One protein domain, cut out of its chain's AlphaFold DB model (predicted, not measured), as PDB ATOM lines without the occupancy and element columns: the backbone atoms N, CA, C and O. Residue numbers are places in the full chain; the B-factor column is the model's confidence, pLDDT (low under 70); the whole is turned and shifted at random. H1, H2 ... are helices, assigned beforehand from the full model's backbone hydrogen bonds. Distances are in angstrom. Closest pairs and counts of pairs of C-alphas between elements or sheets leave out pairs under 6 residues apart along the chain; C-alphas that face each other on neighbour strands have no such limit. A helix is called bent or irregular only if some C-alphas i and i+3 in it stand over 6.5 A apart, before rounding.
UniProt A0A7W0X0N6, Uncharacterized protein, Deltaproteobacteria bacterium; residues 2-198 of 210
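Overview. This is residues 2 to 198 of the 210 residues of an uncharacterized protein of Deltaproteobacteria bacterium (UniProt A0A7W0X0N6). The model is an elongated slab of helices, in which H2, H1, H3a and H4b lie side by side in a row along the longest axis; H6b runs over one side of the row beside H4b, and H5 runs along H4b. At one end of the slab the short arms H3b and H4a turn away from that axis. The printed part has 197 residues, with six named helices, H1 to H6 along the chain, and no named strand; the class is all helix. It is compact, with a radius of gyration of the C-alphas of 18.2 A, and spans 63 by 36 by 27 A.

Arrangement. H1, residues 2 to 38, and H2, residues 44 to 72, form a helical hairpin: they touch, closest at the C-alphas of Gly 17 and Gly 59, 4.2 A apart, at a shallow tilt of 29 degrees, opposite ways. By their hydrogen bonds H3, residues 75 to 103, H4, residues 112 to 142, and H6, residues 171 to 198, were each assigned as one helix, but they are bent: C-alphas 92 and 95 are 6.7 A apart, 122 and 125 8.0 A, 182 and 185 6.9 A. With residues 12 to 29 alone, H1 touches H3a, residues 75 to 92, the same way at 31 degrees; Gly 22 and Pro 86 have the closest C-alphas, 3.6 A apart. H3a, H4b, residues 125 to 142, and H6b, residues 185 to 198, form a bundle, three arms lengthwise together. H3a touches H4b at 24 degrees, opposite ways, with the C-alphas of Ala 91 and Ala 131 closest at 4.9 A. H4b and H5, residues 150 to 160, are a helical hairpin, closest at the C-alphas of Phe 130 and Thr 157, 5.6 A. H4a, residues 112 to 122, is about perpendicular to H4b, at 82 degrees. H1 and H5 are apart. Not every O i to N i+4 pair is within hydrogen-bond range in H1 (32 of 33), H2 (19 of 25), H3a (12 of 14) and H6b (8 of 10); every one is in H3b, residues 95 to 103, H4a, H4b, H5 and H6a, residues 171 to 182.

Along the chain. H1 begins at C-alpha 2 (19.701, -11.301, -0.210) and is 54.2 A long. H2 is 39.8 A long and irregular, with C-alphas 68 and 71 7.7 A apart. H3a measures 26.2 A, H4b 25.7 A and H6b 20.3 A; H6b ends at C-alpha 198 (11.498, -30.820, -2.951).

Size, cuts and confidence. The C-alphas farthest apart, of Phe 2 and Val 167, are 64.8 A apart. The printed part has no cut, and no link is long. Residues 165 to 170 have pLDDT under 70.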
ATOM      1  N   PHE A   2      21.109 -11.753  -0.154       76.81
ATOM      2  CA  PHE A   2      19.701 -11.301  -0.210       76.81
ATOM      3  C   PHE A   2      18.745 -12.187  -1.034       76.81
ATOM      4  O   PHE A   2      17.574 -12.305  -0.689       76.81
ATOM      5  N   LYS A   3      19.232 -12.843  -2.098       80.62
ATOM      6  CA  LYS A   3      18.387 -13.665  -2.984       80.62
ATOM      7  C   LYS A   3      17.798 -14.903  -2.285       80.62
ATOM      8  O   LYS A   3      16.616 -15.176  -2.449       80.62
ATOM      9  N   SER A   4      18.585 -15.600  -1.463       79.19
ATOM     10  CA  SER A   4      18.139 -16.821  -0.772       79.19
ATOM     11  C   SER A   4      17.059 -16.548   0.281       79.19
ATOM     12  O   SER A   4      16.091 -17.299   0.369       79.19
ATOM     13  N   ARG A   5      17.161 -15.431   1.018       82.75
ATOM     14  CA  ARG A   5      16.165 -15.033   2.031       82.75
ATOM     15  C   ARG A   5      14.786 -14.768   1.417       82.75
ATOM     16  O   ARG A   5      13.766 -15.119   2.011       82.75
ATOM     17  N   ASN A   6      14.748 -14.195   0.214       87.94
ATOM     18  CA  ASN A   6      13.493 -13.936  -0.494       87.94
ATOM     19  C   ASN A   6      12.821 -15.239  -0.958       87.94
ATOM     20  O   ASN A   6      11.605 -15.379  -0.832       87.94
ATOM     21  N   GLU A   7      13.601 -16.216  -1.434       90.06
ATOM     22  CA  GLU A   7      13.076 -17.511  -1.891       90.06
ATOM     23  C   GLU A   7      12.498 -18.350  -0.739       90.06
ATOM     24  O   GLU A   7      11.421 -18.935  -0.880       90.06
ATOM     25  N   GLU A   8      13.166 -18.394   0.417       89.19
ATOM     26  CA  GLU A   8      12.656 -19.086   1.611       89.19
ATOM     27  C   GLU A   8      11.362 -18.454   2.127       89.19
ATOM     28  O   GLU A   8      10.386 -19.159   2.402       89.19
ATOM     29  N   THR A   9      11.329 -17.121   2.176       91.56
ATOM     30  CA  THR A   9      10.148 -16.351   2.573       91.56
ATOM     31  C   THR A   9       8.957 -16.637   1.657       91.56
ATOM     32  O   THR A   9       7.847 -16.895   2.129       91.56
ATOM     33  N   GLU A  10       9.175 -16.664   0.340       92.31
ATOM     34  CA  GLU A  10       8.118 -16.978  -0.618       92.31
ATOM     35  C   GLU A  10       7.616 -18.423  -0.474       92.31
ATOM     36  O   GLU A  10       6.408 -18.674  -0.539       92.31
ATOM     37  N   ARG A  11       8.514 -19.395  -0.270       92.12
ATOM     38  CA  ARG A  11       8.137 -20.803  -0.047       92.12
ATOM     39  C   ARG A  11       7.297 -20.964   1.213       92.12
ATOM     40  O   ARG A  11       6.294 -21.677   1.177       92.12
ATOM     41  N   TYR A  12       7.684 -20.294   2.297       93.44
ATOM     42  CA  TYR A  12       6.923 -20.269   3.541       93.44
ATOM     43  C   TYR A  12       5.520 -19.689   3.322       93.44
ATOM     44  O   TYR A  12       4.527 -20.361   3.600       93.44
ATOM     45  N   ALA A  13       5.427 -18.503   2.720       94.06
ATOM     46  CA  ALA A  13       4.159 -17.844   2.426       94.06
ATOM     47  C   ALA A  13       3.235 -18.701   1.536       94.06
ATOM     48  O   ALA A  13       2.034 -18.815   1.797       94.06
ATOM     49  N   ARG A  14       3.783 -19.363   0.503       95.50
ATOM     50  CA  ARG A  14       3.038 -20.321  -0.339       95.50
ATOM     51  C   ARG A  14       2.532 -21.520   0.460       95.50
ATOM     52  O   ARG A  14       1.410 -21.976   0.240       95.50
ATOM     53  N   ALA A  15       3.351 -22.060   1.360       95.62
ATOM     54  CA  ALA A  15       2.971 -23.189   2.197       95.62
ATOM     55  C   ALA A  15       1.824 -22.818   3.151       95.62
ATOM     56  O   ALA A  15       0.818 -23.524   3.182       95.62
ATOM     57  N   VAL A  16       1.915 -21.674   3.834       96.38
ATOM     58  CA  VAL A  16       0.841 -21.166   4.703       96.38
ATOM     59  C   VAL A  16      -0.444 -20.922   3.914       96.38
ATOM     60  O   VAL A  16      -1.504 -21.383   4.332       96.38
ATOM     61  N   GLY A  17      -0.356 -20.292   2.737       96.50
ATOM     62  CA  GLY A  17      -1.518 -20.059   1.874       96.50
ATOM     63  C   GLY A  17      -2.274 -21.343   1.518       96.50
ATOM     64  O   GLY A  17      -3.501 -21.386   1.591       96.50
ATOM     65  N   ARG A  18      -1.547 -22.424   1.207       97.94
ATOM     66  CA  ARG A  18      -2.135 -23.750   0.940       97.94
ATOM     67  C   ARG A  18      -2.782 -24.381   2.174       97.94
ATOM     68  O   ARG A  18      -3.849 -24.980   2.047       97.94
ATOM     69  N   ILE A  19      -2.165 -24.243   3.352       97.56
ATOM     70  CA  ILE A  19      -2.732 -24.735   4.620       97.56
ATOM     71  C   ILE A  19      -4.054 -24.025   4.905       97.56
ATOM     72  O   ILE A  19      -5.057 -24.692   5.147       97.56
ATOM     73  N   VAL A  20      -4.070 -22.692   4.830       98.06
ATOM     74  CA  VAL A  20      -5.273 -21.883   5.079       98.06
ATOM     75  C   VAL A  20      -6.369 -22.220   4.070       98.06
ATOM     76  O   VAL A  20      -7.501 -22.463   4.475       98.06
ATOM     77  N   PHE A  21      -6.032 -22.318   2.781       98.50
ATOM     78  CA  PHE A  21      -6.965 -22.760   1.743       98.50
ATOM     79  C   PHE A  21      -7.609 -24.109   2.102       98.50
ATOM     80  O   PHE A  21      -8.834 -24.225   2.140       98.50
ATOM     81  N   GLY A  22      -6.796 -25.118   2.426       98.06
ATOM     82  CA  GLY A  22      -7.292 -26.439   2.799       98.06
ATOM     83  C   GLY A  22      -8.137 -26.429   4.074       98.06
ATOM     84  O   GLY A  22      -9.172 -27.085   4.123       98.06
ATOM     85  N   ALA A  23      -7.743 -25.651   5.085       98.38
ATOM     86  CA  ALA A  23      -8.490 -25.519   6.331       98.38
ATOM     87  C   ALA A  23      -9.883 -24.915   6.100       98.38
ATOM     88  O   ALA A  23     -10.864 -25.420   6.641       98.38
ATOM     89  N   VAL A  24      -9.995 -23.891   5.248       98.56
ATOM     90  CA  VAL A  24     -11.295 -23.307   4.885       98.56
ATOM     91  C   VAL A  24     -12.171 -24.320   4.144       98.56
ATOM     92  O   VAL A  24     -13.358 -24.411   4.447       98.56
ATOM     93  N   LEU A  25     -11.607 -25.128   3.236       98.44
ATOM     94  CA  LEU A  25     -12.364 -26.212   2.597       98.44
ATOM     95  C   LEU A  25     -12.932 -27.192   3.635       98.44
ATOM     96  O   LEU A  25     -14.101 -27.557   3.546       98.44
ATOM     97  N   LEU A  26     -12.138 -27.584   4.637       98.38
ATOM     98  CA  LEU A  26     -12.584 -28.486   5.707       98.38
ATOM     99  C   LEU A  26     -13.701 -27.873   6.555       98.38
ATOM    100  O   LEU A  26     -14.681 -28.554   6.854       98.38
ATOM    101  N   VAL A  27     -13.590 -26.587   6.896       98.38
ATOM    102  CA  VAL A  27     -14.656 -25.853   7.594       98.38
ATOM    103  C   VAL A  27     -15.927 -25.818   6.744       98.38
ATOM    104  O   VAL A  27     -17.009 -26.087   7.260       98.38
ATOM    105  N   GLY A  28     -15.817 -25.562   5.440       98.00
ATOM    106  CA  GLY A  28     -16.965 -25.584   4.534       98.00
ATOM    107  C   GLY A  28     -17.623 -26.959   4.424       98.00
ATOM    108  O   GLY A  28     -18.849 -27.043   4.447       98.00
ATOM    109  N   VAL A  29     -16.839 -28.046   4.393       97.81
ATOM    110  CA  VAL A  29     -17.368 -29.421   4.464       97.81
ATOM    111  C   VAL A  29     -18.119 -29.642   5.778       97.81
ATOM    112  O   VAL A  29     -19.237 -30.152   5.756       97.81
ATOM    113  N   ALA A  30     -17.557 -29.225   6.915       97.62
ATOM    114  CA  ALA A  30     -18.212 -29.364   8.216       97.62
ATOM    115  C   ALA A  30     -19.541 -28.590   8.283       97.62
ATOM    116  O   ALA A  30     -20.549 -29.143   8.722       97.62
ATOM    117  N   ILE A  31     -19.568 -27.348   7.784       97.75
ATOM    118  CA  ILE A  31     -20.786 -26.528   7.690       97.75
ATOM    119  C   ILE A  31     -21.821 -27.203   6.786       97.75
ATOM    120  O   ILE A  31     -22.994 -27.273   7.151       97.75
ATOM    121  N   LEU A  32     -21.404 -27.714   5.625       96.44
ATOM    122  CA  LEU A  32     -22.292 -28.397   4.690       96.44
ATOM    123  C   LEU A  32     -22.929 -29.633   5.332       96.44
ATOM    124  O   LEU A  32     -24.150 -29.763   5.319       96.44
ATOM    125  N   VAL A  33     -22.124 -30.495   5.956       96.56
ATOM    126  CA  VAL A  33     -22.600 -31.689   6.674       96.56
ATOM    127  C   VAL A  33     -23.577 -31.302   7.781       96.56
ATOM    128  O   VAL A  33     -24.676 -31.850   7.856       96.56
ATOM    129  N   GLN A  34     -23.219 -30.316   8.609       97.19
ATOM    130  CA  GLN A  34     -24.082 -29.835   9.684       97.19
ATOM    131  C   GLN A  34     -25.427 -29.334   9.142       97.19
ATOM    132  O   GLN A  34     -26.474 -29.662   9.699       97.19
ATOM    133  N   ARG A  35     -25.424 -28.548   8.060       96.06
ATOM    134  CA  ARG A  35     -26.648 -28.011   7.447       96.06
ATOM    135  C   ARG A  35     -27.515 -29.117   6.864       96.06
ATOM    136  O   ARG A  35     -28.699 -29.168   7.164       96.06
ATOM    137  N   VAL A  36     -26.926 -30.042   6.117       94.19
ATOM    138  CA  VAL A  36     -27.638 -31.175   5.505       94.19
ATOM    139  C   VAL A  36     -28.367 -32.031   6.547       94.19
ATOM    140  O   VAL A  36     -29.466 -32.515   6.271       94.19
ATOM    141  N   ILE A  37     -27.781 -32.179   7.742       95.25
ATOM    142  CA  ILE A  37     -28.365 -32.935   8.860       95.25
ATOM    143  C   ILE A  37     -29.408 -32.117   9.643       95.25
ATOM    144  O   ILE A  37     -30.383 -32.685  10.127       95.25
ATOM    145  N   SER A  38     -29.217 -30.803   9.799       95.06
ATOM    146  CA  SER A  38     -30.011 -29.984  10.737       95.06
ATOM    147  C   SER A  38     -31.177 -29.215  10.116       95.06
ATOM    148  O   SER A  38     -32.109 -28.864  10.838       95.06
ATOM    149  N   VAL A  39     -31.149 -28.921   8.813       91.50
ATOM    150  CA  VAL A  39     -32.171 -28.094   8.152       91.50
ATOM    151  C   VAL A  39     -32.776 -28.771   6.924       91.50
ATOM    152  O   VAL A  39     -32.135 -29.561   6.229       91.50
ATOM    153  N   ARG A  40     -34.046 -28.439   6.649       87.69
ATOM    154  CA  ARG A  40     -34.794 -28.971   5.498       87.69
ATOM    155  C   ARG A  40     -34.221 -28.484   4.164       87.69
ATOM    156  O   ARG A  40     -34.087 -29.304   3.263       87.69
ATOM    157  N   ASP A  41     -33.850 -27.205   4.095       90.50
ATOM    158  CA  ASP A  41     -33.215 -26.531   2.952       90.50
ATOM    159  C   ASP A  41     -31.763 -26.153   3.321       90.50
ATOM    160  O   ASP A  41     -31.535 -25.112   3.949       90.50
ATOM    161  N   PRO A  42     -30.777 -27.030   3.058       88.00
ATOM    162  CA  PRO A  42     -29.379 -26.769   3.382       88.00
ATOM    163  C   PRO A  42     -28.722 -25.734   2.466       88.00
ATOM    164  O   PRO A  42     -27.687 -25.192   2.858       88.00
ATOM    165  N   GLN A  43     -29.284 -25.438   1.289       94.31
ATOM    166  CA  GLN A  43     -28.695 -24.536   0.296       94.31
ATOM    167  C   GLN A  43     -27.277 -24.973  -0.108       94.31
ATOM    168  O   GLN A  43     -26.343 -24.159  -0.152       94.31
ATOM    169  N   ALA A  44     -27.094 -26.265  -0.403       94.06
ATOM    170  CA  ALA A  44     -25.788 -26.893  -0.602       94.06
ATOM    171  C   ALA A  44     -24.974 -26.196  -1.698       94.06
ATOM    172  O   ALA A  44     -23.794 -25.908  -1.496       94.06
ATOM    173  N   ALA A  45     -25.611 -25.841  -2.819       94.56
ATOM    174  CA  ALA A  45     -24.965 -25.117  -3.916       94.56
ATOM    175  C   ALA A  45     -24.290 -23.819  -3.440       94.56
ATOM    176  O   ALA A  45     -23.125 -23.569  -3.753       94.56
ATOM    177  N   LYS A  46     -25.000 -23.010  -2.640       95.38
ATOM    178  CA  LYS A  46     -24.473 -21.738  -2.123       95.38
ATOM    179  C   LYS A  46     -23.308 -21.973  -1.172       95.38
ATOM    180  O   LYS A  46     -22.310 -21.266  -1.269       95.38
ATOM    181  N   ILE A  47     -23.414 -22.966  -0.287       96.19
ATOM    182  CA  ILE A  47     -22.344 -23.312   0.659       96.19
ATOM    183  C   ILE A  47     -21.087 -23.754  -0.094       96.19
ATOM    184  O   ILE A  47     -19.997 -23.279   0.222       96.19
ATOM    185  N   ILE A  48     -21.226 -24.616  -1.104       95.75
ATOM    186  CA  ILE A  48     -20.103 -25.105  -1.915       95.75
ATOM    187  C   ILE A  48     -19.415 -23.928  -2.616       95.75
ATOM    188  O   ILE A  48     -18.211 -23.738  -2.449       95.75
ATOM    189  N   VAL A  49     -20.171 -23.095  -3.342       96.50
ATOM    190  CA  VAL A  49     -19.622 -21.931  -4.064       96.50
ATOM    191  C   VAL A  49     -18.957 -20.943  -3.106       96.50
ATOM    192  O   VAL A  49     -17.815 -20.542  -3.334       96.50
ATOM    193  N   ALA A  50     -19.629 -20.588  -2.008       97.62
ATOM    194  CA  ALA A  50     -19.078 -19.687  -1.001       97.62
ATOM    195  C   ALA A  50     -17.790 -20.251  -0.389       97.62
ATOM    196  O   ALA A  50     -16.817 -19.515  -0.243       97.62
ATOM    197  N   THR A  51     -17.741 -21.555  -0.099       98.19
ATOM    198  CA  THR A  51     -16.542 -22.200   0.451       98.19
ATOM    199  C   THR A  51     -15.354 -22.056  -0.493       98.19
ATOM    200  O   THR A  51     -14.275 -21.680  -0.044       98.19
ATOM    201  N   TRP A  52     -15.530 -22.308  -1.794       98.38
ATOM    202  CA  TRP A  52     -14.445 -22.169  -2.771       98.38
ATOM    203  C   TRP A  52     -13.938 -20.731  -2.891       98.38
ATOM    204  O   TRP A  52     -12.726 -20.511  -2.894       98.38
ATOM    205  N   ILE A  53     -14.853 -19.757  -2.944       98.19
ATOM    206  CA  ILE A  53     -14.504 -18.331  -3.013       98.19
ATOM    207  C   ILE A  53     -13.724 -17.916  -1.762       98.19
ATOM    208  O   ILE A  53     -12.635 -17.349  -1.871       98.19
ATOM    209  N   VAL A  54     -14.245 -18.238  -0.573       98.12
ATOM    210  CA  VAL A  54     -13.611 -17.883   0.703       98.12
ATOM    211  C   VAL A  54     -12.271 -18.602   0.858       98.12
ATOM    212  O   VAL A  54     -11.295 -17.970   1.252       98.12
ATOM    213  N   ALA A  55     -12.167 -19.881   0.485       98.12
ATOM    214  CA  ALA A  55     -10.910 -20.626   0.545       98.12
ATOM    215  C   ALA A  55      -9.841 -19.994  -0.352       98.12
ATOM    216  O   ALA A  55      -8.714 -19.775   0.099       98.12
ATOM    217  N   GLY A  56     -10.195 -19.661  -1.598       97.88
ATOM    218  CA  GLY A  56      -9.298 -18.992  -2.540       97.88
ATOM    219  C   GLY A  56      -8.824 -17.635  -2.019       97.88
ATOM    220  O   GLY A  56      -7.621 -17.368  -1.999       97.88
ATOM    221  N   PHE A  57      -9.753 -16.811  -1.527       97.94
ATOM    222  CA  PHE A  57      -9.439 -15.497  -0.970       97.94
ATOM    223  C   PHE A  57      -8.552 -15.588   0.278       97.94
ATOM    224  O   PHE A  57      -7.505 -14.947   0.328       97.94
ATOM    225  N   CYS A  58      -8.908 -16.416   1.264       97.88
ATOM    226  CA  CYS A  58      -8.129 -16.579   2.494       97.88
ATOM    227  C   CYS A  58      -6.743 -17.186   2.230       97.88
ATOM    228  O   CYS A  58      -5.760 -16.758   2.839       97.88
ATOM    229  N   GLY A  59      -6.630 -18.146   1.306       97.19
ATOM    230  CA  GLY A  59      -5.343 -18.711   0.893       97.19
ATOM    231  C   GLY A  59      -4.437 -17.678   0.217       97.19
ATOM    232  O   GLY A  59      -3.248 -17.593   0.524       97.19
ATOM    233  N   TRP A  60      -4.999 -16.837  -0.654       97.44
ATOM    234  CA  TRP A  60      -4.268 -15.726  -1.267       97.44
ATOM    235  C   TRP A  60      -3.862 -14.664  -0.236       97.44
ATOM    236  O   TRP A  60      -2.690 -14.298  -0.169       97.44
ATOM    237  N   ALA A  61      -4.796 -14.206   0.602       96.81
ATOM    238  CA  ALA A  61      -4.552 -13.159   1.589       96.81
ATOM    239  C   ALA A  61      -3.500 -13.587   2.623       96.81
ATOM    240  O   ALA A  61      -2.568 -12.839   2.914       96.81
ATOM    241  N   SER A  62      -3.585 -14.821   3.127       96.12
ATOM    242  CA  SER A  62      -2.597 -15.355   4.073       96.12
ATOM    243  C   SER A  62      -1.195 -15.449   3.469       96.12
ATOM    244  O   SER A  62      -0.227 -15.138   4.163       96.12
ATOM    245  N   ARG A  63      -1.054 -15.771   2.174       94.56
ATOM    246  CA  ARG A  63       0.244 -15.699   1.477       94.56
ATOM    247  C   ARG A  63       0.834 -14.283   1.516       94.56
ATOM    248  O   ARG A  63       2.030 -14.150   1.738       94.56
ATOM    249  N   GLN A  64       0.025 -13.237   1.333       94.50
ATOM    250  CA  GLN A  64       0.522 -11.851   1.358       94.50
ATOM    251  C   GLN A  64       0.960 -11.416   2.762       94.50
ATOM    252  O   GLN A  64       1.974 -10.745   2.924       94.50
ATOM    253  N   VAL A  65       0.207 -11.823   3.787       95.44
ATOM    254  CA  VAL A  65       0.408 -11.354   5.166       95.44
ATOM    255  C   VAL A  65       1.506 -12.127   5.903       95.44
ATOM    256  O   VAL A  65       2.119 -11.593   6.822       95.44
ATOM    257  N   THR A  66       1.776 -13.381   5.531       93.31
ATOM    258  CA  THR A  66       2.657 -14.258   6.328       93.31
ATOM    259  C   THR A  66       4.142 -14.184   5.981       93.31
ATOM    260  O   THR A  66       4.958 -14.662   6.767       93.31
ATOM    261  N   ALA A  67       4.517 -13.539   4.873       87.12
ATOM    262  CA  ALA A  67       5.914 -13.399   4.450       87.12
ATOM    263  C   ALA A  67       6.867 -12.887   5.564       87.12
ATOM    264  O   ALA A  67       7.917 -13.497   5.761       87.12
ATOM    265  N   PRO A  68       6.518 -11.871   6.381       88.44
ATOM    266  CA  PRO A  68       7.419 -11.369   7.425       88.44
ATOM    267  C   PRO A  68       7.737 -12.362   8.556       88.44
ATOM    268  O   PRO A  68       8.666 -12.130   9.324       88.44
ATOM    269  N   PHE A  69       6.980 -13.456   8.695       90.12
ATOM    270  CA  PHE A  69       7.102 -14.395   9.818       90.12
ATOM    271  C   PHE A  69       7.925 -15.653   9.498       90.12
ATOM    272  O   PHE A  69       8.029 -16.541  10.345       90.12
ATOM    273  N   ALA A  70       8.513 -15.744   8.300       88.38
ATOM    274  CA  ALA A  70       9.193 -16.949   7.820       88.38
ATOM    275  C   ALA A  70      10.368 -17.404   8.709       88.38
ATOM    276  O   ALA A  70      10.595 -18.600   8.862       88.38
ATOM    277  N   GLU A  71      11.075 -16.467   9.348       84.75
ATOM    278  CA  GLU A  71      12.310 -16.741  10.103       84.75
ATOM    279  C   GLU A  71      12.112 -17.582  11.369       84.75
ATOM    280  O   GLU A  71      13.073 -18.117  11.912       84.75
ATOM    281  N   ARG A  72      10.875 -17.700  11.864       81.50
ATOM    282  CA  ARG A  72      10.573 -18.376  13.139       81.50
ATOM    283  C   ARG A  72      10.015 -19.785  12.971       81.50
ATOM    284  O   ARG A  72       9.683 -20.426  13.965       81.50
ATOM    285  N   ALA A  73       9.841 -20.251  11.740       85.06
ATOM    286  CA  ALA A  73       8.997 -21.401  11.465       85.06
ATOM    287  C   ALA A  73       9.778 -22.674  11.119       85.06
ATOM    288  O   ALA A  73      10.766 -22.644  10.387       85.06
ATOM    289  N   ASN A  74       9.273 -23.827  11.569       86.19
ATOM    290  CA  ASN A  74       9.770 -25.130  11.133       86.19
ATOM    291  C   ASN A  74       9.298 -25.420   9.696       86.19
ATOM    292  O   ASN A  74       8.197 -25.920   9.449       86.19
ATOM    293  N   VAL A  75      10.157 -25.099   8.727       85.56
ATOM    294  CA  VAL A  75       9.885 -25.210   7.285       85.56
ATOM    295  C   VAL A  75       9.579 -26.651   6.840       85.56
ATOM    296  O   VAL A  75       8.932 -26.846   5.805       85.56
ATOM    297  N   HIS A  76      10.017 -27.666   7.595       86.81
ATOM    298  CA  HIS A  76       9.787 -29.074   7.263       86.81
ATOM    299  C   HIS A  76       8.361 -29.532   7.605       86.81
ATOM    300  O   HIS A  76       7.671 -30.114   6.762       86.81
ATOM    301  N   GLU A  77       7.879 -29.216   8.807       90.62
ATOM    302  CA  GLU A  77       6.513 -29.555   9.233       90.62
ATOM    303  C   GLU A  77       5.471 -28.814   8.396       90.62
ATOM    304  O   GLU A  77       4.528 -29.417   7.873       90.62
ATOM    305  N   ILE A  78       5.695 -27.517   8.180       94.44
ATOM    306  CA  ILE A  78       4.806 -26.668   7.384       94.44
ATOM    307  C   ILE A  78       4.727 -27.149   5.938       94.44
ATOM    308  O   ILE A  78       3.657 -27.108   5.336       94.44
ATOM    309  N   PHE A  79       5.825 -27.665   5.385       95.00
ATOM    310  CA  PHE A  79       5.809 -28.249   4.048       95.00
ATOM    311  C   PHE A  79       4.868 -29.447   3.958       95.00
ATOM    312  O   PHE A  79       3.988 -29.460   3.098       95.00
ATOM    313  N   THR A  80       4.988 -30.406   4.877       96.06
ATOM    314  CA  THR A  80       4.117 -31.592   4.893       96.06
ATOM    315  C   THR A  80       2.650 -31.196   5.067       96.06
ATOM    316  O   THR A  80       1.789 -31.646   4.306       96.06
ATOM    317  N   LEU A  81       2.357 -30.296   6.011       97.19
ATOM    318  CA  LEU A  81       1.000 -29.791   6.244       97.19
ATOM    319  C   LEU A  81       0.433 -29.054   5.026       97.19
ATOM    320  O   LEU A  81      -0.747 -29.218   4.714       97.19
ATOM    321  N   SER A  82       1.267 -28.309   4.296       97.31
ATOM    322  CA  SER A  82       0.855 -27.558   3.104       97.31
ATOM    323  C   SER A  82       0.410 -28.411   1.923       97.31
ATOM    324  O   SER A  82      -0.185 -27.873   0.994       97.31
ATOM    325  N   TYR A  83       0.631 -29.725   1.973       97.81
ATOM    326  CA  TYR A  83       0.030 -30.679   1.043       97.81
ATOM    327  C   TYR A  83      -1.044 -31.536   1.707       97.81
ATOM    328  O   TYR A  83      -2.087 -31.762   1.103       97.81
ATOM    329  N   ALA A  84      -0.836 -31.977   2.949       98.06
ATOM    330  CA  ALA A  84      -1.770 -32.858   3.646       98.06
ATOM    331  C   ALA A  84      -3.155 -32.220   3.857       98.06
ATOM    332  O   ALA A  84      -4.174 -32.838   3.545       98.06
ATOM    333  N   VAL A  85      -3.188 -30.978   4.354       98.31
ATOM    334  CA  VAL A  85      -4.426 -30.251   4.674       98.31
ATOM    335  C   VAL A  85      -5.248 -29.935   3.418       98.31
ATOM    336  O   VAL A  85      -6.421 -30.313   3.380       98.31
ATOM    337  N   PRO A  86      -4.694 -29.309   2.358       98.25
ATOM    338  CA  PRO A  86      -5.462 -29.090   1.137       98.25
ATOM    339  C   PRO A  86      -5.818 -30.390   0.419       98.25
ATOM    340  O   PRO A  86      -6.906 -30.462  -0.133       98.25
ATOM    341  N   ALA A  87      -4.979 -31.432   0.457       98.06
ATOM    342  CA  ALA A  87      -5.346 -32.733  -0.098       98.06
ATOM    343  C   ALA A  87      -6.590 -33.316   0.593       98.06
ATOM    344  O   ALA A  87      -7.486 -33.801  -0.092       98.06
ATOM    345  N   LEU A  88      -6.675 -33.210   1.925       98.38
ATOM    346  CA  LEU A  88      -7.847 -33.641   2.691       98.38
ATOM    347  C   LEU A  88      -9.090 -32.818   2.322       98.38
ATOM    348  O   LEU A  88     -10.136 -33.379   2.005       98.38
ATOM    349  N   GLY A  89      -8.959 -31.486   2.322       98.06
ATOM    350  CA  GLY A  89     -10.052 -30.571   1.986       98.06
ATOM    351  C   GLY A  89     -10.569 -30.769   0.561       98.06
ATOM    352  O   GLY A  89     -11.776 -30.863   0.350       98.06
ATOM    353  N   LEU A  90      -9.668 -30.907  -0.413       97.75
ATOM    354  CA  LEU A  90     -10.013 -31.186  -1.807       97.75
ATOM    355  C   LEU A  90     -10.655 -32.563  -1.961       97.75
ATOM    356  O   LEU A  90     -11.659 -32.679  -2.652       97.75
ATOM    357  N   ALA A  91     -10.126 -33.601  -1.313       97.38
ATOM    358  CA  ALA A  91     -10.678 -34.946  -1.436       97.38
ATOM    359  C   ALA A  91     -12.109 -35.064  -0.885       97.38
ATOM    360  O   ALA A  91     -12.882 -35.881  -1.380       97.38
ATOM    361  N   LEU A  92     -12.473 -34.237   0.101       97.06
ATOM    362  CA  LEU A  92     -13.831 -34.176   0.644       97.06
ATOM    363  C   LEU A  92     -14.748 -33.230  -0.147       97.06
ATOM    364  O   LEU A  92     -15.898 -33.574  -0.402       97.06
ATOM    365  N   MET A  93     -14.261 -32.052  -0.550       97.62
ATOM    366  CA  MET A  93     -15.092 -31.021  -1.187       97.62
ATOM    367  C   MET A  93     -15.242 -31.206  -2.705       97.62
ATOM    368  O   MET A  93     -16.263 -30.841  -3.291       97.62
ATOM    369  N   LEU A  94     -14.238 -31.751  -3.390       96.69
ATOM    370  CA  LEU A  94     -14.237 -31.818  -4.851       96.69
ATOM    371  C   LEU A  94     -15.293 -32.782  -5.423       96.69
ATOM    372  O   LEU A  94     -15.976 -32.362  -6.355       96.69
ATOM    373  N   PRO A  95     -15.515 -34.003  -4.890       94.69
ATOM    374  CA  PRO A  95     -16.559 -34.895  -5.407       94.69
ATOM    375  C   PRO A  95     -17.949 -34.247  -5.393       94.69
ATOM    376  O   PRO A  95     -18.661 -34.261  -6.394       94.69
ATOM    377  N   ILE A  96     -18.298 -33.579  -4.289       93.56
ATOM    378  CA  ILE A  96     -19.577 -32.879  -4.170       93.56
ATOM    379  C   ILE A  96     -19.663 -31.633  -5.061       93.56
ATOM    380  O   ILE A  96     -20.721 -31.319  -5.602       93.56
ATOM    381  N   SER A  97     -18.529 -30.973  -5.307       95.75
ATOM    382  CA  SER A  97     -18.447 -29.863  -6.261       95.75
ATOM    383  C   SER A  97     -18.649 -30.329  -7.706       95.75
ATOM    384  O   SER A  97     -19.275 -29.624  -8.493       95.75
ATOM    385  N   LEU A  98     -18.177 -31.528  -8.067       94.44
ATOM    386  CA  LEU A  98     -18.409 -32.105  -9.395       94.44
ATOM    387  C   LEU A  98     -19.898 -32.375  -9.640       94.44
ATOM    388  O   LEU A  98     -20.376 -32.141 -10.748       94.44
ATOM    389  N   HIS A  99     -20.649 -32.789  -8.614       91.69
ATOM    390  CA  HIS A  99     -22.103 -32.915  -8.729       91.69
ATOM    391  C   HIS A  99     -22.767 -31.578  -9.060       91.69
ATOM    392  O   HIS A  99     -23.614 -31.538  -9.945       91.69
ATOM    393  N   LEU A 100     -22.345 -30.476  -8.429       92.75
ATOM    394  CA  LEU A 100     -22.853 -29.137  -8.745       92.75
ATOM    395  C   LEU A 100     -22.579 -28.748 -10.210       92.75
ATOM    396  O   LEU A 100     -23.476 -28.248 -10.886       92.75
ATOM    397  N   VAL A 101     -21.364 -29.010 -10.706       92.62
ATOM    398  CA  VAL A 101     -20.963 -28.712 -12.096       92.62
ATOM    399  C   VAL A 101     -21.824 -29.465 -13.115       92.62
ATOM    400  O   VAL A 101     -22.074 -28.936 -14.193       92.62
ATOM    401  N   VAL A 102     -22.302 -30.665 -12.779       89.00
ATOM    402  CA  VAL A 102     -23.195 -31.453 -13.644       89.00
ATOM    403  C   VAL A 102     -24.665 -31.069 -13.453       89.00
ATOM    404  O   VAL A 102     -25.396 -30.947 -14.431       89.00
ATOM    405  N   ALA A 103     -25.113 -30.846 -12.217       89.81
ATOM    406  CA  ALA A 103     -26.516 -30.585 -11.902       89.81
ATOM    407  C   ALA A 103     -27.003 -29.226 -12.426       89.81
ATOM    408  O   ALA A 103     -28.124 -29.128 -12.924       89.81
ATOM    409  N   VAL A 104     -26.171 -28.179 -12.349       89.44
ATOM    410  CA  VAL A 104     -26.564 -26.818 -12.758       89.44
ATOM    411  C   VAL A 104     -26.895 -26.729 -14.255       89.44
ATOM    412  O   VAL A 104     -27.990 -26.261 -14.567       89.44
ATOM    413  N   PRO A 105     -26.046 -27.207 -15.190       91.50
ATOM    414  CA  PRO A 105     -26.372 -27.193 -16.618       91.50
ATOM    415  C   PRO A 105     -27.609 -28.018 -16.992       91.50
ATOM    416  O   PRO A 105     -28.241 -27.734 -18.004       91.50
ATOM    417  N   LEU A 106     -27.960 -29.024 -16.186       90.81
ATOM    418  CA  LEU A 106     -29.135 -29.871 -16.401       90.81
ATOM    419  C   LEU A 106     -30.424 -29.289 -15.796       90.81
ATOM    420  O   LEU A 106     -31.475 -29.912 -15.898       90.81
ATOM    421  N   GLY A 107     -30.365 -28.117 -15.150       89.88
ATOM    422  CA  GLY A 107     -31.518 -27.522 -14.466       89.88
ATOM    423  C   GLY A 107     -31.900 -28.225 -13.156       89.88
ATOM    424  O   GLY A 107     -32.943 -27.926 -12.586       89.88
ATOM    425  N   LEU A 108     -31.044 -29.114 -12.642       91.00
ATOM    426  CA  LEU A 108     -31.285 -29.937 -11.449       91.00
ATOM    427  C   LEU A 108     -30.724 -29.303 -10.166       91.00
ATOM    428  O   LEU A 108     -30.487 -29.980  -9.170       91.00
ATOM    429  N   ALA A 109     -30.491 -27.988 -10.167       85.12
ATOM    430  CA  ALA A 109     -29.919 -27.291  -9.014       85.12
ATOM    431  C   ALA A 109     -30.807 -27.389  -7.757       85.12
ATOM    432  O   ALA A 109     -30.276 -27.429  -6.651       85.12
ATOM    433  N   GLY A 110     -32.134 -27.458  -7.924       83.50
ATOM    434  CA  GLY A 110     -33.082 -27.649  -6.819       83.50
ATOM    435  C   GLY A 110     -33.059 -29.057  -6.218       83.50
ATOM    436  O   GLY A 110     -33.348 -29.217  -5.039       83.50
ATOM    437  N   GLU A 111     -32.655 -30.065  -6.996       91.69
ATOM    438  CA  GLU A 111     -32.526 -31.456  -6.538       91.69
ATOM    439  C   GLU A 111     -31.160 -31.736  -5.895       91.69
ATOM    440  O   GLU A 111     -30.947 -32.790  -5.294       91.69
ATOM    441  N   LEU A 112     -30.220 -30.788  -5.991       91.69
ATOM    442  CA  LEU A 112     -28.876 -30.952  -5.448       91.69
ATOM    443  C   LEU A 112     -28.896 -31.163  -3.933       91.69
ATOM    444  O   LEU A 112     -28.103 -31.947  -3.426       91.69
ATOM    445  N   ASP A 113     -29.788 -30.496  -3.206       92.94
ATOM    446  CA  ASP A 113     -29.860 -30.621  -1.749       92.94
ATOM    447  C   ASP A 113     -30.265 -32.039  -1.321       92.94
ATOM    448  O   ASP A 113     -29.642 -32.621  -0.425       92.94
ATOM    449  N   ASP A 114     -31.240 -32.632  -2.012       92.12
ATOM    450  CA  ASP A 114     -31.649 -34.018  -1.787       92.12
ATOM    451  C   ASP A 114     -30.564 -34.998  -2.237       92.12
ATOM    452  O   ASP A 114     -30.246 -35.944  -1.511       92.12
ATOM    453  N   TRP A 115     -29.914 -34.735  -3.375       90.69
ATOM    454  CA  TRP A 115     -28.782 -35.528  -3.849       90.69
ATOM    455  C   TRP A 115     -27.609 -35.519  -2.866       90.69
ATOM    456  O   TRP A 115     -27.011 -36.561  -2.595       90.69
ATOM    457  N   VAL A 116     -27.268 -34.358  -2.310       92.50
ATOM    458  CA  VAL A 116     -26.201 -34.198  -1.318       92.50
ATOM    459  C   VAL A 116     -26.565 -34.908  -0.021       92.50
ATOM    460  O   VAL A 116     -25.722 -35.614   0.536       92.50
ATOM    461  N   ARG A 117     -27.813 -34.778   0.447       92.62
ATOM    462  CA  ARG A 117     -28.305 -35.492   1.634       92.62
ATOM    463  C   ARG A 117     -28.212 -37.001   1.445       92.62
ATOM    464  O   ARG A 117     -27.687 -37.699   2.314       92.62
ATOM    465  N   LEU A 118     -28.656 -37.492   0.292       90.44
ATOM    466  CA  LEU A 118     -28.560 -38.898  -0.073       90.44
ATOM    467  C   LEU A 118     -27.095 -39.345  -0.139       90.44
ATOM    468  O   LEU A 118     -26.719 -40.318   0.505       90.44
ATOM    469  N   SER A 119     -26.244 -38.597  -0.844       89.38
ATOM    470  CA  SER A 119     -24.816 -38.894  -0.999       89.38
ATOM    471  C   SER A 119     -24.087 -38.946   0.339       89.38
ATOM    472  O   SER A 119     -23.263 -39.838   0.536       89.38
ATOM    473  N   LEU A 120     -24.409 -38.049   1.277       90.62
ATOM    474  CA  LEU A 120     -23.837 -38.060   2.621       90.62
ATOM    475  C   LEU A 120     -24.145 -39.378   3.339       90.62
ATOM    476  O   LEU A 120     -23.248 -39.982   3.911       90.62
ATOM    477  N   PHE A 121     -25.384 -39.859   3.268       89.50
ATOM    478  CA  PHE A 121     -25.774 -41.112   3.914       89.50
ATOM    479  C   PHE A 121     -25.161 -42.343   3.227       89.50
ATOM    480  O   PHE A 121     -24.646 -43.250   3.874       89.50
ATOM    481  N   ILE A 122     -25.183 -42.344   1.897       88.44
ATOM    482  CA  ILE A 122     -24.811 -43.474   1.039       88.44
ATOM    483  C   ILE A 122     -23.290 -43.633   0.928       88.44
ATOM    484  O   ILE A 122     -22.768 -44.741   0.980       88.44
ATOM    485  N   THR A 123     -22.555 -42.537   0.754       91.31
ATOM    486  CA  THR A 123     -21.140 -42.567   0.353       91.31
ATOM    487  C   THR A 123     -20.186 -41.982   1.391       91.31
ATOM    488  O   THR A 123     -19.000 -41.842   1.091       91.31
ATOM    489  N   ALA A 124     -20.641 -41.656   2.609       92.00
ATOM    490  CA  ALA A 124     -19.773 -41.085   3.648       92.00
ATOM    491  C   ALA A 124     -18.512 -41.924   3.895       92.00
ATOM    492  O   ALA A 124     -17.402 -41.390   3.858       92.00
ATOM    493  N   ALA A 125     -18.657 -43.240   4.083       93.12
ATOM    494  CA  ALA A 125     -17.520 -44.131   4.318       93.12
ATOM    495  C   ALA A 125     -16.517 -44.106   3.148       93.12
ATOM    496  O   ALA A 125     -15.310 -43.993   3.361       93.12
ATOM    497  N   THR A 126     -17.019 -44.126   1.911       94.81
ATOM    498  CA  THR A 126     -16.219 -44.012   0.683       94.81
ATOM    499  C   THR A 126     -15.410 -42.719   0.649       94.81
ATOM    500  O   THR A 126     -14.211 -42.753   0.370       94.81
ATOM    501  N   HIS A 127     -16.034 -41.584   0.979       95.31
ATOM    502  CA  HIS A 127     -15.368 -40.280   1.016       95.31
ATOM    503  C   HIS A 127     -14.283 -40.225   2.090       95.31
ATOM    504  O   HIS A 127     -13.182 -39.752   1.818       95.31
ATOM    505  N   VAL A 128     -14.552 -40.753   3.287       96.88
ATOM    506  CA  VAL A 128     -13.567 -40.795   4.376       96.88
ATOM    507  C   VAL A 128     -12.360 -41.648   3.991       96.88
ATOM    508  O   VAL A 128     -11.221 -41.220   4.196       96.88
ATOM    509  N   VAL A 129     -12.574 -42.826   3.392       97.81
ATOM    510  CA  VAL A 129     -11.476 -43.689   2.928       97.81
ATOM    511  C   VAL A 129     -10.673 -43.003   1.830       97.81
ATOM    512  O   VAL A 129      -9.447 -42.925   1.937       97.81
ATOM    513  N   PHE A 130     -11.343 -42.458   0.813       97.56
ATOM    514  CA  PHE A 130     -10.688 -41.724  -0.265       97.56
ATOM    515  C   PHE A 130      -9.834 -40.579   0.284       97.56
ATOM    516  O   PHE A 130      -8.632 -40.528   0.026       97.56
ATOM    517  N   ALA A 131     -10.424 -39.715   1.109       98.06
ATOM    518  CA  ALA A 131      -9.752 -38.557   1.673       98.06
ATOM    519  C   ALA A 131      -8.546 -38.955   2.533       98.06
ATOM    520  O   ALA A 131      -7.452 -38.426   2.347       98.06
ATOM    521  N   THR A 132      -8.692 -39.982   3.373       98.56
ATOM    522  CA  THR A 132      -7.591 -40.519   4.185       98.56
ATOM    523  C   THR A 132      -6.441 -41.030   3.316       98.56
ATOM    524  O   THR A 132      -5.271 -40.753   3.593       98.56
ATOM    525  N   MET A 133      -6.742 -41.772   2.249       98.56
ATOM    526  CA  MET A 133      -5.720 -42.335   1.367       98.56
ATOM    527  C   MET A 133      -5.010 -41.263   0.531       98.56
ATOM    528  O   MET A 133      -3.786 -41.330   0.394       98.56
ATOM    529  N   VAL A 134      -5.736 -40.262   0.024       98.38
ATOM    530  CA  VAL A 134      -5.153 -39.110  -0.687       98.38
ATOM    531  C   VAL A 134      -4.250 -38.309   0.252       98.38
ATOM    532  O   VAL A 134      -3.104 -38.026  -0.100       98.38
ATOM    533  N   THR A 135      -4.698 -38.015   1.474       98.50
ATOM    534  CA  THR A 135      -3.882 -37.318   2.479       98.50
ATOM    535  C   THR A 135      -2.644 -38.125   2.855       98.50
ATOM    536  O   THR A 135      -1.546 -37.574   2.922       98.50
ATOM    537  N   ARG A 136      -2.770 -39.446   3.031       98.50
ATOM    538  CA  ARG A 136      -1.620 -40.324   3.285       98.50
ATOM    539  C   ARG A 136      -0.618 -40.293   2.130       98.50
ATOM    540  O   ARG A 136       0.579 -40.207   2.397       98.50
ATOM    541  N   ARG A 137      -1.083 -40.329   0.874       98.31
ATOM    542  CA  ARG A 137      -0.231 -40.183  -0.320       98.31
ATOM    543  C   ARG A 137       0.499 -38.839  -0.296       98.31
ATOM    544  O   ARG A 137       1.717 -38.833  -0.431       98.31
ATOM    545  N   ALA A 138      -0.207 -37.736  -0.046       98.00
ATOM    546  CA  ALA A 138       0.381 -36.398   0.050       98.00
ATOM    547  C   ALA A 138       1.477 -36.313   1.130       98.00
ATOM    548  O   ALA A 138       2.568 -35.812   0.865       98.00
ATOM    549  N   ILE A 139       1.222 -36.867   2.321       97.94
ATOM    550  CA  ILE A 139       2.198 -36.922   3.422       97.94
ATOM    551  C   ILE A 139       3.425 -37.754   3.029       97.94
ATOM    552  O   ILE A 139       4.554 -37.330   3.262       97.94
ATOM    553  N   GLN A 140       3.226 -38.935   2.435       97.56
ATOM    554  CA  GLN A 140       4.331 -39.799   2.014       97.56
ATOM    555  C   GLN A 140       5.206 -39.124   0.955       97.56
ATOM    556  O   GLN A 140       6.423 -39.120   1.118       97.56
ATOM    557  N   LEU A 141       4.598 -38.503  -0.060       96.69
ATOM    558  CA  LEU A 141       5.312 -37.750  -1.095       96.69
ATOM    559  C   LEU A 141       6.107 -36.585  -0.493       96.69
ATOM    560  O   LEU A 141       7.299 -36.444  -0.764       96.69
ATOM    561  N   ALA A 142       5.484 -35.784   0.379       95.81
ATOM    562  CA  ALA A 142       6.143 -34.641   1.015       95.81
ATOM    563  C   ALA A 142       7.346 -35.057   1.882       95.81
ATOM    564  O   ALA A 142       8.345 -34.342   1.951       95.81
ATOM    565  N   GLN A 143       7.277 -36.238   2.497       95.31
ATOM    566  CA  GLN A 143       8.348 -36.814   3.314       95.31
ATOM    567  C   GLN A 143       9.375 -37.622   2.506       95.31
ATOM    568  O   GLN A 143      10.302 -38.179   3.090       95.31
ATOM    569  N   GLY A 144       9.217 -37.734   1.185       95.25
ATOM    570  CA  GLY A 144      10.107 -38.530   0.340       95.25
ATOM    571  C   GLY A 144      10.022 -40.040   0.550       95.25
ATOM    572  O   GLY A 144      10.988 -40.747   0.281       95.25
ATOM    573  N   ARG A 145       8.885 -40.537   1.040       96.31
ATOM    574  CA  ARG A 145       8.605 -41.968   1.206       96.31
ATOM    575  C   ARG A 145       7.900 -42.525  -0.029       96.31
ATOM    576  O   ARG A 145       7.256 -41.791  -0.772       96.31
ATOM    577  N   ILE A 146       7.940 -43.850  -0.188       96.81
ATOM    578  CA  ILE A 146       7.140 -44.548  -1.202       96.81
ATOM    579  C   ILE A 146       5.654 -44.284  -0.921       96.81
ATOM    580  O   ILE A 146       5.122 -44.669   0.129       96.81
ATOM    581  N   ALA A 147       4.996 -43.598  -1.850       97.88
ATOM    582  CA  ALA A 147       3.615 -43.172  -1.698       97.88
ATOM    583  C   ALA A 147       2.623 -44.269  -2.109       97.88
ATOM    584  O   ALA A 147       2.893 -45.081  -2.995       97.88
ATOM    585  N   VAL A 148       1.437 -44.288  -1.490       98.06
ATOM    586  CA  VAL A 148       0.319 -45.123  -1.959       98.06
ATOM    587  C   VAL A 148       0.022 -44.766  -3.417       98.06
ATOM    588  O   VAL A 148      -0.178 -43.594  -3.730       98.06
ATOM    589  N   SER A 149      -0.010 -45.760  -4.307       98.00
ATOM    590  CA  SER A 149      -0.252 -45.532  -5.734       98.00
ATOM    591  C   SER A 149      -1.677 -45.055  -6.011       98.00
ATOM    592  O   SER A 149      -2.627 -45.513  -5.370       98.00
ATOM    593  N   THR A 150      -1.845 -44.200  -7.023       97.75
ATOM    594  CA  THR A 150      -3.153 -43.699  -7.474       97.75
ATOM    595  C   THR A 150      -4.129 -44.844  -7.769       97.75
ATOM    596  O   THR A 150      -5.277 -44.820  -7.324       97.75
ATOM    597  N   ARG A 151      -3.648 -45.925  -8.405       97.69
ATOM    598  CA  ARG A 151      -4.431 -47.148  -8.653       97.69
ATOM    599  C   ARG A 151      -4.952 -47.783  -7.362       97.69
ATOM    600  O   ARG A 151      -6.105 -48.209  -7.322       97.69
ATOM    601  N   ARG A 152      -4.130 -47.864  -6.310       98.12
ATOM    602  CA  ARG A 152      -4.543 -48.442  -5.023       98.12
ATOM    603  C   ARG A 152      -5.583 -47.570  -4.326       98.12
ATOM    604  O   ARG A 152      -6.523 -48.122  -3.767       98.12
ATOM    605  N   ILE A 153      -5.440 -46.245  -4.388       98.06
ATOM    606  CA  ILE A 153      -6.455 -45.310  -3.875       98.06
ATOM    607  C   ILE A 153      -7.781 -45.547  -4.601       98.06
ATOM    608  O   ILE A 153      -8.772 -45.871  -3.957       98.06
ATOM    609  N   TYR A 154      -7.776 -45.487  -5.935       97.12
ATOM    610  CA  TYR A 154      -8.972 -45.666  -6.761       97.12
ATOM    611  C   TYR A 154      -9.677 -47.005  -6.498       97.12
ATOM    612  O   TYR A 154     -10.865 -47.037  -6.191       97.12
ATOM    613  N   THR A 155      -8.932 -48.113  -6.565       97.25
ATOM    614  CA  THR A 155      -9.491 -49.461  -6.367       97.25
ATOM    615  C   THR A 155     -10.025 -49.670  -4.955       97.25
ATOM    616  O   THR A 155     -11.095 -50.245  -4.802       97.25
ATOM    617  N   THR A 156      -9.336 -49.170  -3.925       97.56
ATOM    618  CA  THR A 156      -9.815 -49.290  -2.538       97.56
ATOM    619  C   THR A 156     -11.095 -48.485  -2.334       97.56
ATOM    620  O   THR A 156     -12.055 -49.008  -1.778       97.56
ATOM    621  N   THR A 157     -11.150 -47.246  -2.832       96.19
ATOM    622  CA  THR A 157     -12.363 -46.417  -2.785       96.19
ATOM    623  C   THR A 157     -13.534 -47.090  -3.503       96.19
ATOM    624  O   THR A 157     -14.642 -47.105  -2.975       96.19
ATOM    625  N   LEU A 158     -13.292 -47.692  -4.672       94.50
ATOM    626  CA  LEU A 158     -14.315 -48.412  -5.434       94.50
ATOM    627  C   LEU A 158     -14.810 -49.674  -4.711       94.50
ATOM    628  O   LEU A 158     -15.996 -49.964  -4.728       94.50
ATOM    629  N   VAL A 159     -13.927 -50.417  -4.042       94.00
ATOM    630  CA  VAL A 159     -14.337 -51.574  -3.228       94.00
ATOM    631  C   VAL A 159     -15.163 -51.123  -2.021       94.00
ATOM    632  O   VAL A 159     -16.188 -51.725  -1.715       94.00
ATOM    633  N   VAL A 160     -14.754 -50.044  -1.348       93.81
ATOM    634  CA  VAL A 160     -15.479 -49.502  -0.187       93.81
ATOM    635  C   VAL A 160     -16.857 -48.971  -0.578       93.81
ATOM    636  O   VAL A 160     -17.799 -49.128   0.198       93.81
ATOM    637  N   SER A 161     -17.023 -48.420  -1.784       91.94
ATOM    638  CA  SER A 161     -18.335 -47.960  -2.255       91.94
ATOM    639  C   SER A 161     -19.348 -49.082  -2.472       91.94
ATOM    640  O   SER A 161     -20.546 -48.808  -2.522       91.94
ATOM    641  N   CYS A 162     -18.905 -50.340  -2.518       90.44
ATOM    642  CA  CYS A 162     -19.790 -51.499  -2.535       90.44
ATOM    643  C   CYS A 162     -20.340 -51.860  -1.142       90.44
ATOM    644  O   CYS A 162     -21.353 -52.547  -1.074       90.44
ATOM    645  N   ILE A 163     -19.733 -51.417  -0.032       86.69
ATOM    646  CA  ILE A 163     -20.125 -51.844   1.330       86.69
ATOM    647  C   ILE A 163     -21.577 -51.475   1.686       86.69
ATOM    648  O   ILE A 163     -22.298 -52.353   2.158       86.69
ATOM    649  N   PRO A 164     -22.061 -50.243   1.441       75.25
ATOM    650  CA  PRO A 164     -23.450 -49.904   1.737       75.25
ATOM    651  C   PRO A 164     -24.447 -50.503   0.721       75.25
ATOM    652  O   PRO A 164     -25.648 -50.471   0.969       75.25
ATOM    653  N   PHE A 165     -23.974 -51.057  -0.410       64.06
ATOM    654  CA  PHE A 165     -24.807 -51.389  -1.581       64.06
ATOM    655  C   PHE A 165     -24.656 -52.792  -2.147       64.06
ATOM    656  O   PHE A 165     -25.347 -53.095  -3.119       64.06
ATOM    657  N   ALA A 166     -23.854 -53.669  -1.539       58.47
ATOM    658  CA  ALA A 166     -23.746 -55.068  -1.956       58.47
ATOM    659  C   ALA A 166     -25.114 -55.779  -2.026       58.47
ATOM    660  O   ALA A 166     -25.224 -56.837  -2.634       58.47
ATOM    661  N   VAL A 167     -26.156 -55.179  -1.433       53.22
ATOM    662  CA  VAL A 167     -27.503 -55.733  -1.336       53.22
ATOM    663  C   VAL A 167     -28.546 -55.044  -2.243       53.22
ATOM    664  O   VAL A 167     -29.533 -55.698  -2.553       53.22
ATOM    665  N   ILE A 168     -28.406 -53.769  -2.672       56.69
ATOM    666  CA  ILE A 168     -29.597 -53.001  -3.134       56.69
ATOM    667  C   ILE A 168     -29.509 -52.332  -4.532       56.69
ATOM    668  O   ILE A 168     -30.455 -52.510  -5.287       56.69
ATOM    669  N   PHE A 169     -28.432 -51.664  -4.981       60.84
ATOM    670  CA  PHE A 169     -28.348 -51.134  -6.370       60.84
ATOM    671  C   PHE A 169     -26.884 -50.917  -6.805       60.84
ATOM    672  O   PHE A 169     -26.155 -50.184  -6.150       60.84
ATOM    673  N   PHE A 170     -26.434 -51.483  -7.932       67.94
ATOM    674  CA  PHE A 170     -25.066 -51.306  -8.481       67.94
ATOM    675  C   PHE A 170     -24.740 -49.878  -8.989       67.94
ATOM    676  O   PHE A 170     -23.624 -49.611  -9.436       67.94
ATOM    677  N   ILE A 171     -25.698 -48.949  -8.937       72.62
ATOM    678  CA  ILE A 171     -25.570 -47.568  -9.432       72.62
ATOM    679  C   ILE A 171     -24.466 -46.778  -8.687       72.62
ATOM    680  O   ILE A 171     -23.601 -46.203  -9.354       72.62
ATOM    681  N   PRO A 172     -24.421 -46.755  -7.338       72.12
ATOM    682  CA  PRO A 172     -23.388 -46.038  -6.585       72.12
ATOM    683  C   PRO A 172     -21.929 -46.392  -6.940       72.12
ATOM    684  O   PRO A 172     -21.163 -45.455  -7.172       72.12
ATOM    685  N   PRO A 173     -21.505 -47.669  -7.055       83.12
ATOM    686  CA  PRO A 173     -20.143 -47.995  -7.483       83.12
ATOM    687  C   PRO A 173     -19.756 -47.425  -8.851       83.12
ATOM    688  O   PRO A 173     -18.638 -46.936  -9.005       83.12
ATOM    689  N   LEU A 174     -20.671 -47.425  -9.827       87.38
ATOM    690  CA  LEU A 174     -20.413 -46.833 -11.144       87.38
ATOM    691  C   LEU A 174     -20.224 -45.317 -11.048       87.38
ATOM    692  O   LEU A 174     -19.249 -44.787 -11.580       87.38
ATOM    693  N   LEU A 175     -21.099 -44.619 -10.317       86.31
ATOM    694  CA  LEU A 175     -20.985 -43.171 -10.107       86.31
ATOM    695  C   LEU A 175     -19.694 -42.796  -9.365       86.31
ATOM    696  O   LEU A 175     -19.009 -41.849  -9.758       86.31
ATOM    697  N   VAL A 176     -19.320 -43.559  -8.336       89.62
ATOM    698  CA  VAL A 176     -18.034 -43.405  -7.635       89.62
ATOM    699  C   VAL A 176     -16.865 -43.668  -8.584       89.62
ATOM    700  O   VAL A 176     -15.889 -42.923  -8.580       89.62
ATOM    701  N   GLY A 177     -16.964 -44.689  -9.437       92.44
ATOM    702  CA  GLY A 177     -15.960 -44.995 -10.451       92.44
ATOM    703  C   GLY A 177     -15.743 -43.837 -11.427       92.44
ATOM    704  O   GLY A 177     -14.597 -43.442 -11.644       92.44
ATOM    705  N   PHE A 178     -16.818 -43.259 -11.969       92.69
ATOM    706  CA  PHE A 178     -16.751 -42.136 -12.913       92.69
ATOM    707  C   PHE A 178     -16.243 -40.846 -12.268       92.69
ATOM    708  O   PHE A 178     -15.342 -40.203 -12.805       92.69
ATOM    709  N   THR A 179     -16.772 -40.479 -11.099       91.19
ATOM    710  CA  THR A 179     -16.286 -39.303 -10.356       91.19
ATOM    711  C   THR A 179     -14.824 -39.472  -9.948       91.19
ATOM    712  O   THR A 179     -14.029 -38.549 -10.110       91.19
ATOM    713  N   GLY A 180     -14.425 -40.672  -9.518       92.19
ATOM    714  CA  GLY A 180     -13.041 -41.003  -9.187       92.19
ATOM    715  C   GLY A 180     -12.079 -40.882 -10.371       92.19
ATOM    716  O   GLY A 180     -10.958 -40.413 -10.182       92.19
ATOM    717  N   LEU A 181     -12.502 -41.237 -11.593       95.25
ATOM    718  CA  LEU A 181     -11.674 -41.088 -12.801       95.25
ATOM    719  C   LEU A 181     -11.306 -39.624 -13.062       95.25
ATOM    720  O   LEU A 181     -10.162 -39.340 -13.414       95.25
ATOM    721  N   ALA A 182     -12.227 -38.688 -12.814       92.81
ATOM    722  CA  ALA A 182     -11.949 -37.258 -12.941       92.81
ATOM    723  C   ALA A 182     -10.874 -36.765 -11.947       92.81
ATOM    724  O   ALA A 182     -10.214 -35.756 -12.196       92.81
ATOM    725  N   LEU A 183     -10.664 -37.484 -10.838       94.69
ATOM    726  CA  LEU A 183      -9.695 -37.138  -9.793       94.69
ATOM    727  C   LEU A 183      -8.313 -37.772  -9.996       94.69
ATOM    728  O   LEU A 183      -7.345 -37.323  -9.382       94.69
ATOM    729  N   VAL A 184      -8.187 -38.780 -10.866       95.81
ATOM    730  CA  VAL A 184      -6.905 -39.448 -11.160       95.81
ATOM    731  C   VAL A 184      -5.832 -38.464 -11.646       95.81
ATOM    732  O   VAL A 184      -4.774 -38.406 -11.014       95.81
ATOM    733  N   PRO A 185      -6.088 -37.594 -12.647       96.31
ATOM    734  CA  PRO A 185      -5.075 -36.649 -13.118       96.31
ATOM    735  C   PRO A 185      -4.596 -35.677 -12.033       96.31
ATOM    736  O   PRO A 185      -3.451 -35.229 -12.054       96.31
ATOM    737  N   LEU A 186      -5.464 -35.331 -11.076       95.12
ATOM    738  CA  LEU A 186      -5.106 -34.465  -9.953       95.12
ATOM    739  C   LEU A 186      -4.127 -35.168  -8.999       95.12
ATOM    740  O   LEU A 186      -3.141 -34.562  -8.579       95.12
ATOM    741  N   MET A 187      -4.373 -36.444  -8.688       95.00
ATOM    742  CA  MET A 187      -3.502 -37.251  -7.823       95.00
ATOM    743  C   MET A 187      -2.121 -37.514  -8.435       95.00
ATOM    744  O   MET A 187      -1.143 -37.627  -7.691       95.00
ATOM    745  N   ASP A 188      -2.037 -37.587  -9.763       94.81
ATOM    746  CA  ASP A 188      -0.773 -37.765 -10.481       94.81
ATOM    747  C   ASP A 188       0.006 -36.441 -10.572       94.81
ATOM    748  O   ASP A 188       1.205 -36.401 -10.304       94.81
ATOM    749  N   ARG A 189      -0.674 -35.312 -10.827       96.69
ATOM    750  CA  ARG A 189      -0.040 -33.977 -10.807       96.69
ATOM    751  C   ARG A 189       0.526 -33.599  -9.441       96.69
ATOM    752  O   ARG A 189       1.528 -32.890  -9.378       96.69
ATOM    753  N   MET A 190      -0.100 -34.064  -8.359       96.75
ATOM    754  CA  MET A 190       0.375 -33.826  -6.995       96.75
ATOM    755  C   MET A 190       1.819 -34.312  -6.790       96.75
ATOM    756  O   MET A 190       2.592 -33.625  -6.130       96.75
ATOM    757  N   GLU A 191       2.193 -35.450  -7.378       95.62
ATOM    758  CA  GLU A 191       3.550 -36.006  -7.301       95.62
ATOM    759  C   GLU A 191       4.568 -35.073  -7.961       95.62
ATOM    760  O   GLU A 191       5.469 -34.578  -7.286       95.62
ATOM    761  N   GLY A 192       4.334 -34.685  -9.219       95.81
ATOM    762  CA  GLY A 192       5.214 -33.751  -9.928       95.81
ATOM    763  C   GLY A 192       5.334 -32.378  -9.249       95.81
ATOM    764  O   GLY A 192       6.412 -31.784  -9.229       95.81
ATOM    765  N   MET A 193       4.251 -31.873  -8.648       96.50
ATOM    766  CA  MET A 193       4.285 -30.621  -7.883       96.50
ATOM    767  C   MET A 193       5.135 -30.728  -6.612       96.50
ATOM    768  O   MET A 193       5.877 -29.796  -6.299       96.50
ATOM    769  N   ILE A 194       5.010 -31.830  -5.868       96.25
ATOM    770  CA  ILE A 194       5.769 -32.057  -4.634       96.25
ATOM    771  C   ILE A 194       7.246 -32.278  -4.954       96.25
ATOM    772  O   ILE A 194       8.100 -31.663  -4.316       96.25
ATOM    773  N   ASP A 195       7.561 -33.101  -5.952       95.00
ATOM    774  CA  ASP A 195       8.943 -33.400  -6.327       95.00
ATOM    775  C   ASP A 195       9.679 -32.164  -6.832       95.00
ATOM    776  O   ASP A 195      10.823 -31.925  -6.437       95.00
ATOM    777  N   ARG A 196       9.001 -31.311  -7.609       94.75
ATOM    778  CA  ARG A 196       9.542 -30.007  -7.995       94.75
ATOM    779  C   ARG A 196       9.906 -29.171  -6.766       94.75
ATOM    780  O   ARG A 196      11.056 -28.760  -6.642       94.75
ATOM    781  N   GLU A 197       8.981 -28.954  -5.829       94.06
ATOM    782  CA  GLU A 197       9.270 -28.148  -4.631       94.06
ATOM    783  C   GLU A 197      10.323 -28.783  -3.708       94.06
ATOM    784  O   GLU A 197      11.062 -28.066  -3.031       94.06
ATOM    785  N   ARG A 198      10.427 -30.116  -3.671       91.75
ATOM    786  CA  ARG A 198      11.498 -30.820  -2.951       91.75
ATOM    787  C   ARG A 198      12.852 -30.616  -3.617       91.75
ATOM    788  O   ARG A 198      13.818 -30.341  -2.912       91.75
TER     789      ARG A 198